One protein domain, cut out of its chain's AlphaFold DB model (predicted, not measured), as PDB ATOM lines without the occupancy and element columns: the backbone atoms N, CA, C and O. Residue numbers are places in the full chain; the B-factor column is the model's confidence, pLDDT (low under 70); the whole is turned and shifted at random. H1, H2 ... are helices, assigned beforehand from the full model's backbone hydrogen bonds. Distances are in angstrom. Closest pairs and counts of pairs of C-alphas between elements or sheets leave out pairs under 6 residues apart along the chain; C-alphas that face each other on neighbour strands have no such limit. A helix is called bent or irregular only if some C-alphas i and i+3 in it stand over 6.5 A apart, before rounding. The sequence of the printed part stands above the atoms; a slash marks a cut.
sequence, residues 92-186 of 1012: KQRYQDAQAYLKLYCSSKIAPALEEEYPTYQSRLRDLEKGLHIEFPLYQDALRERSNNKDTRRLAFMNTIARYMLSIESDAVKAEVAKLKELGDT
ATOM      1  N   LYS A  92     -65.286 -26.445  -9.836       70.00
ATOM      2  CA  LYS A  92     -63.926 -26.906  -9.520       70.00
ATOM      3  C   LYS A  92     -62.912 -25.993 -10.205       70.00
ATOM      4  O   LYS A  92     -63.030 -25.702 -11.396       70.00
ATOM      5  N   GLN A  93     -61.975 -25.460  -9.427       81.56
ATOM      6  CA  GLN A  93     -61.030 -24.477  -9.935       81.56
ATOM      7  C   GLN A  93     -60.063 -25.180 -10.891       81.56
ATOM      8  O   GLN A  93     -59.371 -26.106 -10.479       81.56
ATOM      9  N   ARG A  94     -60.003 -24.739 -12.156       88.44
ATOM     10  CA  ARG A  94     -58.979 -25.217 -13.097       88.44
ATOM     11  C   ARG A  94     -57.592 -24.970 -12.507       88.44
ATOM     12  O   ARG A  94     -57.318 -23.876 -12.003       88.44
ATOM     13  N   TYR A  95     -56.739 -25.985 -12.573       93.81
ATOM     14  CA  TYR A  95     -55.376 -25.904 -12.069       93.81
ATOM     15  C   TYR A  95     -54.550 -24.892 -12.870       93.81
ATOM     16  O   TYR A  95     -54.700 -24.765 -14.085       93.81
ATOM     17  N   GLN A  96     -53.646 -24.176 -12.198       94.94
ATOM     18  CA  GLN A  96     -52.519 -23.563 -12.901       94.94
ATOM     19  C   GLN A  96     -51.566 -24.668 -13.369       94.94
ATOM     20  O   GLN A  96     -51.460 -25.705 -12.721       94.94
ATOM     21  N   ASP A  97     -50.823 -24.428 -14.442       96.12
ATOM     22  CA  ASP A  97     -49.939 -25.415 -15.077       96.12
ATOM     23  C   ASP A  97     -48.943 -26.034 -14.080       96.12
ATOM     24  O   ASP A  97     -48.834 -27.251 -13.964       96.12
ATOM     25  N   ALA A  98     -48.331 -25.200 -13.233       96.00
ATOM     26  CA  ALA A  98     -47.453 -25.640 -12.147       96.00
ATOM     27  C   ALA A  98     -48.157 -26.497 -11.074       96.00
ATOM     28  O   ALA A  98     -47.513 -27.318 -10.431       96.00
ATOM     29  N   GLN A  99     -49.463 -26.308 -10.858       95.69
ATOM     30  CA  GLN A  99     -50.250 -27.088  -9.899       95.69
ATOM     31  C   GLN A  99     -50.695 -28.435 -10.483       95.69
ATOM     32  O   GLN A  99     -50.708 -29.422  -9.757       95.69
ATOM     33  N   ALA A 100     -51.015 -28.487 -11.779       96.19
ATOM     34  CA  ALA A 100     -51.266 -29.741 -12.489       96.19
ATOM     35  C   ALA A 100     -49.975 -30.575 -12.595       96.19
ATOM     36  O   ALA A 100     -49.984 -31.754 -12.249       96.19
ATOM     37  N   TYR A 101     -48.843 -29.945 -12.934       97.81
ATOM     38  CA  TYR A 101     -47.528 -30.592 -12.906       97.81
ATOM     39  C   TYR A 101     -47.142 -31.065 -11.496       97.81
ATOM     40  O   TYR A 101     -46.691 -32.195 -11.338       97.81
ATOM     41  N   LEU A 102     -47.418 -30.273 -10.449       96.81
ATOM     42  CA  LEU A 102     -47.314 -30.742  -9.061       96.81
ATOM     43  C   LEU A 102     -48.202 -31.962  -8.788       96.81
ATOM     44  O   LEU A 102     -47.725 -32.918  -8.193       96.81
ATOM     45  N   LYS A 103     -49.470 -31.968  -9.215       95.12
ATOM     46  CA  LYS A 103     -50.398 -33.077  -8.937       95.12
ATOM     47  C   LYS A 103     -49.964 -34.401  -9.591       95.12
ATOM     48  O   LYS A 103     -50.205 -35.444  -8.997       95.12
ATOM     49  N   LEU A 104     -49.304 -34.351 -10.752       96.19
ATOM     50  CA  LEU A 104     -48.752 -35.522 -11.451       96.19
ATOM     51  C   LEU A 104     -47.365 -35.940 -10.921       96.19
ATOM     52  O   LEU A 104     -47.134 -37.110 -10.639       96.19
ATOM     53  N   TYR A 105     -46.445 -34.983 -10.754       97.62
ATOM     54  CA  TYR A 105     -45.007 -35.246 -10.593       97.62
ATOM     55  C   TYR A 105     -44.430 -34.844  -9.219       97.62
ATOM     56  O   TYR A 105     -43.209 -34.723  -9.068       97.62
ATOM     57  N   CYS A 106     -45.278 -34.642  -8.195       96.62
ATOM     58  CA  CYS A 106     -44.830 -34.248  -6.850       96.62
ATOM     59  C   CYS A 106     -43.788 -35.210  -6.272       96.62
ATOM     60  O   CYS A 106     -42.753 -34.754  -5.802       96.62
ATOM     61  N   SER A 107     -44.066 -36.513  -6.261       95.19
ATOM     62  CA  SER A 107     -43.215 -37.526  -5.625       95.19
ATOM     63  C   SER A 107     -42.018 -37.929  -6.484       95.19
ATOM     64  O   SER A 107     -40.932 -38.120  -5.950       95.19
ATOM     65  N   SER A 108     -42.212 -38.049  -7.798       97.50
ATOM     66  CA  SER A 108     -41.226 -38.608  -8.730       97.50
ATOM     67  C   SER A 108     -40.150 -37.617  -9.172       97.50
ATOM     68  O   SER A 108     -38.996 -38.010  -9.307       97.50
ATOM     69  N   LYS A 109     -40.503 -36.344  -9.395       97.56
ATOM     70  CA  LYS A 109     -39.572 -35.330  -9.929       97.56
ATOM     71  C   LYS A 109     -39.364 -34.151  -8.985       97.56
ATOM     72  O   LYS A 109     -38.236 -33.722  -8.766       97.56
ATOM     73  N   ILE A 110     -40.444 -33.617  -8.414       97.31
ATOM     74  CA  ILE A 110     -40.389 -32.328  -7.711       97.31
ATOM     75  C   ILE A 110     -39.898 -32.481  -6.265       97.31
ATOM     76  O   ILE A 110     -39.185 -31.604  -5.790       97.31
ATOM     77  N   ALA A 111     -40.240 -33.562  -5.559       96.44
ATOM     78  CA  ALA A 111     -39.782 -33.795  -4.189       96.44
ATOM     79  C   ALA A 111     -38.255 -33.994  -4.092       96.44
ATOM     80  O   ALA A 111     -37.665 -33.289  -3.275       96.44
ATOM     81  N   PRO A 112     -37.590 -34.813  -4.940       97.88
ATOM     82  CA  PRO A 112     -36.127 -34.895  -4.960       97.88
ATOM     83  C   PRO A 112     -35.458 -33.531  -5.196       97.88
ATOM     84  O   PRO A 112     -34.679 -33.078  -4.361       97.88
ATOM     85  N   ALA A 113     -35.853 -32.810  -6.255       96.75
ATOM     86  CA  ALA A 113     -35.315 -31.478  -6.558       96.75
ATOM     87  C   ALA A 113     -35.596 -30.446  -5.443       96.75
ATOM     88  O   ALA A 113     -34.785 -29.561  -5.168       96.75
ATOM     89  N   LEU A 114     -36.739 -30.558  -4.756       96.25
ATOM     90  CA  LEU A 114     -37.079 -29.727  -3.602       96.25
ATOM     91  C   LEU A 114     -36.221 -30.055  -2.373       96.25
ATOM     92  O   LEU A 114     -35.959 -29.154  -1.579       96.25
ATOM     93  N   GLU A 115     -35.823 -31.305  -2.166       95.88
ATOM     94  CA  GLU A 115     -34.991 -31.708  -1.026       95.88
ATOM     95  C   GLU A 115     -33.507 -31.399  -1.259       95.88
ATOM     96  O   GLU A 115     -32.833 -30.978  -0.319       95.88
ATOM     97  N   GLU A 116     -33.040 -31.465  -2.508       97.00
ATOM     98  CA  GLU A 116     -31.696 -31.052  -2.923       97.00
ATOM     99  C   GLU A 116     -31.522 -29.519  -2.948       97.00
ATOM    100  O   GLU A 116     -30.630 -28.972  -2.292       97.00
ATOM    101  N   GLU A 117     -32.376 -28.779  -3.668       95.88
ATOM    102  CA  GLU A 117     -32.149 -27.343  -3.867       95.88
ATOM    103  C   GLU A 117     -32.573 -26.468  -2.678       95.88
ATOM    104  O   GLU A 117     -32.006 -25.389  -2.468       95.88
ATOM    105  N   TYR A 118     -33.603 -26.853  -1.914       95.56
ATOM    106  CA  TYR A 118     -34.188 -25.958  -0.906       95.56
ATOM    107  C   TYR A 118     -33.239 -25.615   0.259       95.56
ATOM    108  O   TYR A 118     -33.233 -24.447   0.665       95.56
ATOM    109  N   PRO A 119     -32.400 -26.533   0.788       95.38
ATOM    110  CA  PRO A 119     -31.358 -26.185   1.757       95.38
ATOM    111  C   PRO A 119     -30.368 -25.148   1.205       95.38
ATOM    112  O   PRO A 119     -30.056 -24.167   1.887       95.38
ATOM    113  N   THR A 120     -29.950 -25.308  -0.054       95.00
ATOM    114  CA  THR A 120     -29.051 -24.386  -0.765       95.00
ATOM    115  C   THR A 120     -29.696 -23.013  -0.952       95.00
ATOM    116  O   THR A 120     -29.089 -21.993  -0.622       95.00
ATOM    117  N   TYR A 121     -30.960 -22.960  -1.380       93.94
ATOM    118  CA  TYR A 121     -31.738 -21.720  -1.469       93.94
ATOM    119  C   TYR A 121     -31.903 -21.031  -0.105       93.94
ATOM    120  O   TYR A 121     -31.782 -19.809  -0.014       93.94
ATOM    121  N   GLN A 122     -32.112 -21.788   0.980       92.62
ATOM    122  CA  GLN A 122     -32.135 -21.213   2.327       92.62
ATOM    123  C   GLN A 122     -30.786 -20.619   2.747       92.62
ATOM    124  O   GLN A 122     -30.784 -19.581   3.408       92.62
ATOM    125  N   SER A 123     -29.657 -21.238   2.389       93.75
ATOM    126  CA  SER A 123     -28.332 -20.650   2.638       93.75
ATOM    127  C   SER A 123     -28.149 -19.368   1.833       93.75
ATOM    128  O   SER A 123     -27.906 -18.328   2.438       93.75
ATOM    129  N   ARG A 124     -28.437 -19.381   0.522       92.62
ATOM    130  CA  ARG A 124     -28.415 -18.166  -0.316       92.62
ATOM    131  C   ARG A 124     -29.262 -17.030   0.275       92.62
ATOM    132  O   ARG A 124     -28.823 -15.887   0.275       92.62
ATOM    133  N   LEU A 125     -30.445 -17.320   0.828       90.00
ATOM    134  CA  LEU A 125     -31.255 -16.312   1.526       90.00
ATOM    135  C   LEU A 125     -30.628 -15.827   2.843       90.00
ATOM    136  O   LEU A 125     -30.671 -14.630   3.106       90.00
ATOM    137  N   ARG A 126     -30.053 -16.713   3.668       92.06
ATOM    138  CA  ARG A 126     -29.362 -16.323   4.916       92.06
ATOM    139  C   ARG A 126     -28.155 -15.434   4.643       92.06
ATOM    140  O   ARG A 126     -27.922 -14.489   5.384       92.06
ATOM    141  N   ASP A 127     -27.400 -15.740   3.600       93.44
ATOM    142  CA  ASP A 127     -26.184 -15.016   3.249       93.44
ATOM    143  C   ASP A 127     -26.507 -13.693   2.518       93.44
ATOM    144  O   ASP A 127     -25.841 -12.685   2.751       93.44
ATOM    145  N   LEU A 128     -27.621 -13.629   1.775       89.50
ATOM    146  CA  LEU A 128     -28.191 -12.373   1.268       89.50
ATOM    147  C   LEU A 128     -28.711 -11.489   2.418       89.50
ATOM    148  O   LEU A 128     -28.515 -10.277   2.402       89.50
ATOM    149  N   GLU A 129     -29.314 -12.085   3.455       89.94
ATOM    150  CA  GLU A 129     -29.702 -11.395   4.698       89.94
ATOM    151  C   GLU A 129     -28.472 -10.880   5.501       89.94
ATOM    152  O   GLU A 129     -28.645 -10.020   6.363       89.94
ATOM    153  N   LYS A 130     -27.235 -11.310   5.178       94.94
ATOM    154  CA  LYS A 130     -25.960 -10.719   5.663       94.94
ATOM    155  C   LYS A 130     -25.384  -9.626   4.743       94.94
ATOM    156  O   LYS A 130     -24.353  -9.049   5.074       94.94
ATOM    157  N   GLY A 131     -25.999  -9.360   3.589       94.12
ATOM    158  CA  GLY A 131     -25.494  -8.407   2.592       94.12
ATOM    159  C   GLY A 131     -24.392  -8.944   1.668       94.12
ATOM    160  O   GLY A 131     -23.751  -8.152   0.981       94.12
ATOM    161  N   LEU A 132     -24.160 -10.262   1.621       95.50
ATOM    162  CA  LEU A 132     -23.227 -10.860   0.661       95.50
ATOM    163  C   LEU A 132     -23.837 -10.861  -0.751       95.50
ATOM    164  O   LEU A 132     -25.019 -11.169  -0.926       95.50
ATOM    165  N   HIS A 133     -23.028 -10.541  -1.767       93.88
ATOM    166  CA  HIS A 133     -23.448 -10.659  -3.165       93.88
ATOM    167  C   HIS A 133     -23.527 -12.136  -3.557       93.88
ATOM    168  O   HIS A 133     -22.534 -12.858  -3.479       93.88
ATOM    169  N   ILE A 134     -24.715 -12.586  -3.965       94.25
ATOM    170  CA  ILE A 134     -25.001 -13.991  -4.254       94.25
ATOM    171  C   ILE A 134     -25.795 -14.077  -5.541       94.25
ATOM    172  O   ILE A 134     -26.883 -13.509  -5.660       94.25
ATOM    173  N   GLU A 135     -25.271 -14.862  -6.469       92.38
ATOM    174  CA  GLU A 135     -25.967 -15.207  -7.694       92.38
ATOM    175  C   GLU A 135     -26.999 -16.300  -7.401       92.38
ATOM    176  O   GLU A 135     -26.708 -17.369  -6.852       92.38
ATOM    177  N   PHE A 136     -28.248 -15.993  -7.736       92.00
ATOM    178  CA  PHE A 136     -29.341 -16.951  -7.747       92.00
ATOM    179  C   PHE A 136     -29.489 -17.466  -9.186       92.00
ATOM    180  O   PHE A 136     -29.377 -16.674 -10.119       92.00
ATOM    181  N   PRO A 137     -29.772 -18.763  -9.401       92.44
ATOM    182  CA  PRO A 137     -30.196 -19.253 -10.707       92.44
ATOM    183  C   PRO A 137     -31.401 -18.454 -11.222       92.44
ATOM    184  O   PRO A 137     -32.286 -18.114 -10.436       92.44
ATOM    185  N   LEU A 138     -31.481 -18.215 -12.533       88.69
ATOM    186  CA  LEU A 138     -32.459 -17.294 -13.143       88.69
ATOM    187  C   LEU A 138     -33.932 -17.596 -12.790       88.69
ATOM    188  O   LEU A 138     -34.753 -16.686 -12.686       88.69
ATOM    189  N   TYR A 139     -34.293 -18.862 -12.552       85.56
ATOM    190  CA  TYR A 139     -35.644 -19.227 -12.100       85.56
ATOM    191  C   TYR A 139     -35.914 -18.843 -10.630       85.56
ATOM    192  O   TYR A 139     -37.063 -18.600 -10.259       85.56
ATOM    193  N   GLN A 140     -34.877 -18.742  -9.794       87.56
ATOM    194  CA  GLN A 140     -34.958 -18.340  -8.386       87.56
ATOM    195  C   GLN A 140     -35.006 -16.804  -8.202       87.56
ATOM    196  O   GLN A 140     -35.534 -16.346  -7.186       87.56
ATOM    197  N   ASP A 141     -34.566 -15.988  -9.172       83.56
ATOM    198  CA  ASP A 141     -34.658 -14.511  -9.109       83.56
ATOM    199  C   ASP A 141     -36.097 -14.020  -8.876       83.56
ATOM    200  O   ASP A 141     -36.355 -13.192  -7.998       83.56
ATOM    201  N   ALA A 142     -37.067 -14.611  -9.582       81.00
ATOM    202  CA  ALA A 142     -38.489 -14.289  -9.438       81.00
ATOM    203  C   ALA A 142     -39.073 -14.642  -8.051       81.00
ATOM    204  O   ALA A 142     -40.192 -14.228  -7.728       81.00
ATOM    205  N   LEU A 143     -38.345 -15.402  -7.221       82.62
ATOM    206  CA  LEU A 143     -38.659 -15.603  -5.805       82.62
ATOM    207  C   LEU A 143     -38.024 -14.534  -4.921       82.62
ATOM    208  O   LEU A 143     -38.685 -14.099  -3.977       82.62
ATOM    209  N   ARG A 144     -36.785 -14.100  -5.208       78.56
ATOM    210  CA  ARG A 144     -36.064 -13.069  -4.435       78.56
ATOM    211  C   ARG A 144     -36.962 -11.850  -4.227       78.56
ATOM    212  O   ARG A 144     -37.273 -11.520  -3.085       78.56
ATOM    213  N   GLU A 145     -37.503 -11.310  -5.318       78.88
ATOM    214  CA  GLU A 145     -38.412 -10.149  -5.341       78.88
ATOM    215  C   GLU A 145     -39.721 -10.331  -4.548       78.88
ATOM    216  O   GLU A 145     -40.353  -9.352  -4.152       78.88
ATOM    217  N   ARG A 146     -40.164 -11.575  -4.324       73.75
ATOM    218  CA  ARG A 146     -41.472 -11.902  -3.721       73.75
ATOM    219  C   ARG A 146     -41.369 -12.415  -2.279       73.75
ATOM    220  O   ARG A 146     -42.386 -12.521  -1.595       73.75
ATOM    221  N   SER A 147     -40.170 -12.751  -1.801       61.53
ATOM    222  CA  SER A 147     -39.943 -13.600  -0.614       61.53
ATOM    223  C   SER A 147     -39.925 -12.890   0.756       61.53
ATOM    224  O   SER A 147     -39.417 -13.443   1.740       61.53
ATOM    225  N   ASN A 148     -40.546 -11.707   0.858       65.62
ATOM    226  CA  ASN A 148     -40.630 -10.896   2.088       65.62
ATOM    227  C   ASN A 148     -41.403 -11.554   3.254       65.62
ATOM    228  O   ASN A 148     -41.371 -11.043   4.371       65.62
ATOM    229  N   ASN A 149     -42.104 -12.669   3.020       66.25
ATOM    230  CA  ASN A 149     -42.836 -13.411   4.049       66.25
ATOM    231  C   ASN A 149     -42.257 -14.829   4.215       66.25
ATOM    232  O   ASN A 149     -42.205 -15.596   3.247       66.25
ATOM    233  N   LYS A 150     -41.811 -15.166   5.436       65.12
ATOM    234  CA  LYS A 150     -40.944 -16.326   5.710       65.12
ATOM    235  C   LYS A 150     -41.638 -17.668   5.462       65.12
ATOM    236  O   LYS A 150     -41.081 -18.509   4.765       65.12
ATOM    237  N   ASP A 151     -42.860 -17.855   5.942       56.53
ATOM    238  CA  ASP A 151     -43.575 -19.140   5.872       56.53
ATOM    239  C   ASP A 151     -43.989 -19.512   4.442       56.53
ATOM    240  O   ASP A 151     -43.970 -20.678   4.049       56.53
ATOM    241  N   THR A 152     -44.267 -18.508   3.606       62.00
ATOM    242  CA  THR A 152     -44.515 -18.711   2.174       62.00
ATOM    243  C   THR A 152     -43.285 -19.174   1.390       62.00
ATOM    244  O   THR A 152     -43.462 -19.626   0.260       62.00
ATOM    245  N   ARG A 153     -42.057 -19.111   1.941       80.94
ATOM    246  CA  ARG A 153     -40.818 -19.408   1.192       80.94
ATOM    247  C   ARG A 153     -40.801 -20.832   0.611       80.94
ATOM    248  O   ARG A 153     -40.579 -20.947  -0.589       80.94
ATOM    249  N   ARG A 154     -41.125 -21.900   1.369       89.69
ATOM    250  CA  ARG A 154     -41.109 -23.286   0.821       89.69
ATOM    251  C   ARG A 154     -42.163 -23.503  -0.267       89.69
ATOM    252  O   ARG A 154     -41.851 -24.062  -1.312       89.69
ATOM    253  N   LEU A 155     -43.399 -23.045  -0.047       90.19
ATOM    254  CA  LEU A 155     -44.490 -23.237  -1.010       90.19
ATOM    255  C   LEU A 155     -44.286 -22.396  -2.281       90.19
ATOM    256  O   LEU A 155     -44.555 -22.881  -3.378       90.19
ATOM    257  N   ALA A 156     -43.783 -21.165  -2.158       90.00
ATOM    258  CA  ALA A 156     -43.422 -20.343  -3.310       90.00
ATOM    259  C   ALA A 156     -42.280 -20.986  -4.109       90.00
ATOM    260  O   ALA A 156     -42.409 -21.138  -5.321       90.00
ATOM    261  N   PHE A 157     -41.220 -21.430  -3.424       93.38
ATOM    262  CA  PHE A 157     -40.074 -22.114  -4.022       93.38
ATOM    263  C   PHE A 157     -40.490 -23.380  -4.784       93.38
ATOM    264  O   PHE A 157     -40.212 -23.491  -5.974       93.38
ATOM    265  N   MET A 158     -41.279 -24.259  -4.157       95.06
ATOM    266  CA  MET A 158     -41.821 -25.469  -4.789       95.06
ATOM    267  C   MET A 158     -42.679 -25.162  -6.032       95.06
ATOM    268  O   MET A 158     -42.538 -25.824  -7.055       95.06
ATOM    269  N   ASN A 159     -43.522 -24.120  -5.993       94.12
ATOM    270  CA  ASN A 159     -44.291 -23.681  -7.169       94.12
ATOM    271  C   ASN A 159     -43.413 -23.080  -8.282       94.12
ATOM    272  O   ASN A 159     -43.857 -23.004  -9.425       94.12
ATOM    273  N   THR A 160     -42.209 -22.603  -7.970       93.88
ATOM    274  CA  THR A 160     -41.269 -22.066  -8.962       93.88
ATOM    275  C   THR A 160     -40.382 -23.155  -9.555       93.88
ATOM    276  O   THR A 160     -40.258 -23.173 -10.775       93.88
ATOM    277  N   ILE A 161     -39.893 -24.120  -8.762       95.56
ATOM    278  CA  ILE A 161     -39.301 -25.362  -9.295       95.56
ATOM    279  C   ILE A 161     -40.302 -26.046 -10.232       95.56
ATOM    280  O   ILE A 161     -39.961 -26.333 -11.373       95.56
ATOM    281  N   ALA A 162     -41.566 -26.195  -9.825       97.12
ATOM    282  CA  ALA A 162     -42.597 -26.794 -10.672       97.12
ATOM    283  C   ALA A 162     -42.815 -26.054 -12.010       97.12
ATOM    284  O   ALA A 162     -43.103 -26.701 -13.011       97.12
ATOM    285  N   ARG A 163     -42.654 -24.720 -12.066       96.06
ATOM    286  CA  ARG A 163     -42.677 -23.965 -13.339       96.06
ATOM    287  C   ARG A 163     -41.408 -24.167 -14.158       96.06
ATOM    288  O   ARG A 163     -41.499 -24.294 -15.372       96.06
ATOM    289  N   TYR A 164     -40.249 -24.152 -13.503       95.81
ATOM    290  CA  TYR A 164     -38.957 -24.299 -14.163       95.81
ATOM    291  C   TYR A 164     -38.824 -25.685 -14.796       95.81
ATOM    292  O   TYR A 164     -38.633 -25.773 -16.007       95.81
ATOM    293  N   MET A 165     -39.072 -26.745 -14.021       97.12
ATOM    294  CA  MET A 165     -39.132 -28.119 -14.519       97.12
ATOM    295  C   MET A 165     -40.126 -28.233 -15.682       97.12
ATOM    296  O   MET A 165     -39.723 -28.596 -16.776       97.12
ATOM    297  N   LEU A 166     -41.382 -27.798 -15.517       97.81
ATOM    298  CA  LEU A 166     -42.381 -27.851 -16.595       97.81
ATOM    299  C   LEU A 166     -41.963 -27.108 -17.884       97.81
ATOM    300  O   LEU A 166     -42.435 -27.455 -18.963       97.81
ATOM    301  N   SER A 167     -41.087 -26.099 -17.803       96.75
ATOM    302  CA  SER A 167     -40.565 -25.424 -18.998       96.75
ATOM    303  C   SER A 167     -39.521 -26.250 -19.762       96.75
ATOM    304  O   SER A 167     -39.521 -26.208 -20.994       96.75
ATOM    305  N   ILE A 168     -38.695 -27.033 -19.055       97.38
ATOM    306  CA  ILE A 168     -37.654 -27.907 -19.634       97.38
ATOM    307  C   ILE A 168     -38.140 -29.337 -19.932       97.38
ATOM    308  O   ILE A 168     -37.497 -30.049 -20.695       97.38
ATOM    309  N   GLU A 169     -39.270 -29.754 -19.356       98.12
ATOM    310  CA  GLU A 169     -39.923 -31.046 -19.616       98.12
ATOM    311  C   GLU A 169     -40.321 -31.236 -21.089       98.12
ATOM    312  O   GLU A 169     -40.483 -30.274 -21.844       98.12
ATOM    313  N   SER A 170     -40.522 -32.490 -21.501       98.25
ATOM    314  CA  SER A 170     -40.919 -32.812 -22.876       98.25
ATOM    315  C   SER A 170     -42.346 -32.356 -23.197       98.25
ATOM    316  O   SER A 170     -43.201 -32.212 -22.317       98.25
ATOM    317  N   ASP A 171     -42.638 -32.155 -24.482       98.00
ATOM    318  CA  ASP A 171     -43.957 -31.672 -24.910       98.00
ATOM    319  C   ASP A 171     -45.078 -32.702 -24.680       98.00
ATOM    320  O   ASP A 171     -46.228 -32.316 -24.476       98.00
ATOM    321  N   ALA A 172     -44.741 -33.992 -24.555       97.75
ATOM    322  CA  ALA A 172     -45.660 -35.026 -24.073       97.75
ATOM    323  C   ALA A 172     -46.094 -34.789 -22.611       97.75
ATOM    324  O   ALA A 172     -47.285 -34.833 -22.302       97.75
ATOM    325  N   VAL A 173     -45.151 -34.458 -21.721       97.94
ATOM    326  CA  VAL A 173     -45.440 -34.132 -20.310       97.94
ATOM    327  C   VAL A 173     -46.219 -32.817 -20.204       97.94
ATOM    328  O   VAL A 173     -47.176 -32.719 -19.436       97.94
ATOM    329  N   LYS A 174     -45.891 -31.811 -21.026       98.00
ATOM    330  CA  LYS A 174     -46.676 -30.565 -21.114       98.00
ATOM    331  C   LYS A 174     -48.110 -30.816 -21.607       98.00
ATOM    332  O   LYS A 174     -49.038 -30.207 -21.075       98.00
ATOM    333  N   ALA A 175     -48.315 -31.727 -22.562       97.50
ATOM    334  CA  ALA A 175     -49.643 -32.113 -23.046       97.50
ATOM    335  C   ALA A 175     -50.468 -32.855 -21.976       97.50
ATOM    336  O   ALA A 175     -51.657 -32.574 -21.809       97.50
ATOM    337  N   GLU A 176     -49.850 -33.740 -21.189       96.81
ATOM    338  CA  GLU A 176     -50.499 -34.389 -20.040       96.81
ATOM    339  C   GLU A 176     -50.913 -33.364 -18.964       96.81
ATOM    340  O   GLU A 176     -52.046 -33.377 -18.472       96.81
ATOM    341  N   VAL A 177     -50.030 -32.412 -18.650       97.31
ATOM    342  CA  VAL A 177     -50.309 -31.305 -17.721       97.31
ATOM    343  C   VAL A 177     -51.453 -30.420 -18.226       97.31
ATOM    344  O   VAL A 177     -52.308 -30.025 -17.430       97.31
ATOM    345  N   ALA A 178     -51.519 -30.148 -19.533       96.31
ATOM    346  CA  ALA A 178     -52.644 -29.452 -20.156       96.31
ATOM    347  C   ALA A 178     -53.956 -30.248 -20.015       96.31
ATOM    348  O   ALA A 178     -54.947 -29.696 -19.532       96.31
ATOM    349  N   LYS A 179     -53.949 -31.553 -20.318       95.12
ATOM    350  CA  LYS A 179     -55.102 -32.456 -20.142       95.12
ATOM    351  C   LYS A 179     -55.623 -32.443 -18.698       95.12
ATOM    352  O   LYS A 179     -56.824 -32.284 -18.474       95.12
ATOM    353  N   LEU A 180     -54.738 -32.518 -17.698       93.88
ATOM    354  CA  LEU A 180     -55.135 -32.434 -16.286       93.88
ATOM    355  C   LEU A 180     -55.614 -31.029 -15.875       93.88
ATOM    356  O   LEU A 180     -56.490 -30.899 -15.021       93.88
ATOM    357  N   LYS A 181     -55.087 -29.961 -16.479       94.50
ATOM    358  CA  LYS A 181     -55.557 -28.579 -16.273       94.50
ATOM    359  C   LYS A 181     -56.963 -28.341 -16.837       94.50
ATOM    360  O   LYS A 181     -57.705 -27.529 -16.275       94.50
ATOM    361  N   GLU A 182     -57.348 -29.051 -17.895       92.31
ATOM    362  CA  GLU A 182     -58.700 -29.000 -18.462       92.31
ATOM    363  C   GLU A 182     -59.718 -29.824 -17.661       92.31
ATOM    364  O   GLU A 182     -60.798 -29.298 -17.379       92.31
ATOM    365  N   LEU A 183     -59.346 -31.028 -17.196       90.06
ATOM    366  CA  LEU A 183     -60.103 -31.811 -16.200       90.06
ATOM    367  C   LEU A 183     -60.267 -31.046 -14.866       90.06
ATOM    368  O   LEU A 183     -61.346 -30.978 -14.276       90.06
ATOM    369  N   GLY A 184     -59.184 -30.458 -14.357       88.62
ATOM    370  CA  GLY A 184     -59.140 -29.877 -13.017       88.62
ATOM    371  C   GLY A 184     -59.200 -30.953 -11.922       88.62
ATOM    372  O   GLY A 184     -58.382 -31.869 -11.884       88.62
ATOM    373  N   ASP A 185     -60.165 -30.833 -11.003       80.38
ATOM    374  CA  ASP A 185     -60.383 -31.790  -9.896       80.38
ATOM    375  C   ASP A 185     -61.478 -32.841 -10.166       80.38
ATOM    376  O   ASP A 185     -61.967 -33.527  -9.256       80.38
ATOM    377  N   THR A 186     -61.853 -33.034 -11.430       77.56
ATOM    378  CA  THR A 186     -62.325 -34.357 -11.841       77.56
ATOM    379  C   THR A 186     -61.118 -35.298 -11.863       77.56
ATOM    380  O   THR A 186     -60.398 -35.379 -12.854       77.56
TER     381      THR A 186
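Overview. This is residues 92 to 186 of the 1012 residues of an uncharacterized protein of Rickenella mellea (UniProt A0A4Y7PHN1). What is the main picture? One long helix, H1, folds back sharply near its start, and H3 crosses it in the middle of the domain, packing on the short arm H1a and on part of the long arm H1b. H4 packs across H1a at one end, and the short H2 folds back along H3 as a helical hairpin. What is the make-up? The printed part has 95 residues with four named helices, H1 to H4 in chain order, and no named strand; its class is all helix, with the helices that touch mostly crossed. How large is it? It is only just compact, close to loose, with a radius of gyration of the C-alphas of 14.7 A, and elongated, spanning 46 by 26 by 20 A.

Arrangement. How does the first helix run? H1, residues 97 to 128, was assigned as one helix by its hydrogen bonds but is bent: C-alphas 104 and 107 are 8.3 A apart. Its arms, H1a of residues 97 to 104 and H1b of residues 107 to 128, run opposite ways at a steep tilt of 52 degrees. What touches these arms? H3, residues 152 to 168, touches H1a with residues 159 to 166 alone, about perpendicular at 89 degrees, the closest C-alphas being those of Ala 98 and Arg 163 at 5.2 A. H1b touches H3 with residues 110 to 118 alone, at a steep tilt of 57 degrees, closest at the C-alphas of Leu 114 and Met 158, 6.5 A apart. H4, residues 171 to 183, touches H1a with residues 177 to 181 alone, about perpendicular at 88 degrees, with C-alphas of Ala 100 and Val 177 closest at 5.5 A. Where is the remaining helix? H2, residues 138 to 144, touches H3 at a shallow tilt of 19 degrees, opposite ways, closest at the C-alphas of Tyr 139 and Tyr 164, 6.4 A; H2 and H4 are apart. Are the backbones helical? Each O i to N i+4 pair is within hydrogen-bond range in H1a, H3 and H4, against 13 of 18 in H1b and 1 of 3 in H2, where 2 of 4 O i to N i+3 pairs are.

Along the chain. Where does H1 lie? H1a begins at C-alpha 97, (-49.939, -25.415, -15.077); H1b spans 30.1 A, has a kink of 35 degrees near residue 119, and is irregular, with C-alphas 108 and 111 6.8 A apart. Where are the others? H2 spans 10.3 A, H3 24.6 A and H4 18.3 A, ending at C-alpha 183, (-60.103, -31.811, -16.200).

Size, cuts and confidence. Which C-alphas are farthest apart? Those of Gly 131 and Thr 186, 47.3 A. Is it complete and sure? The printed part has no cut and no long link, and residues 147 to 152 have pLDDT under 70.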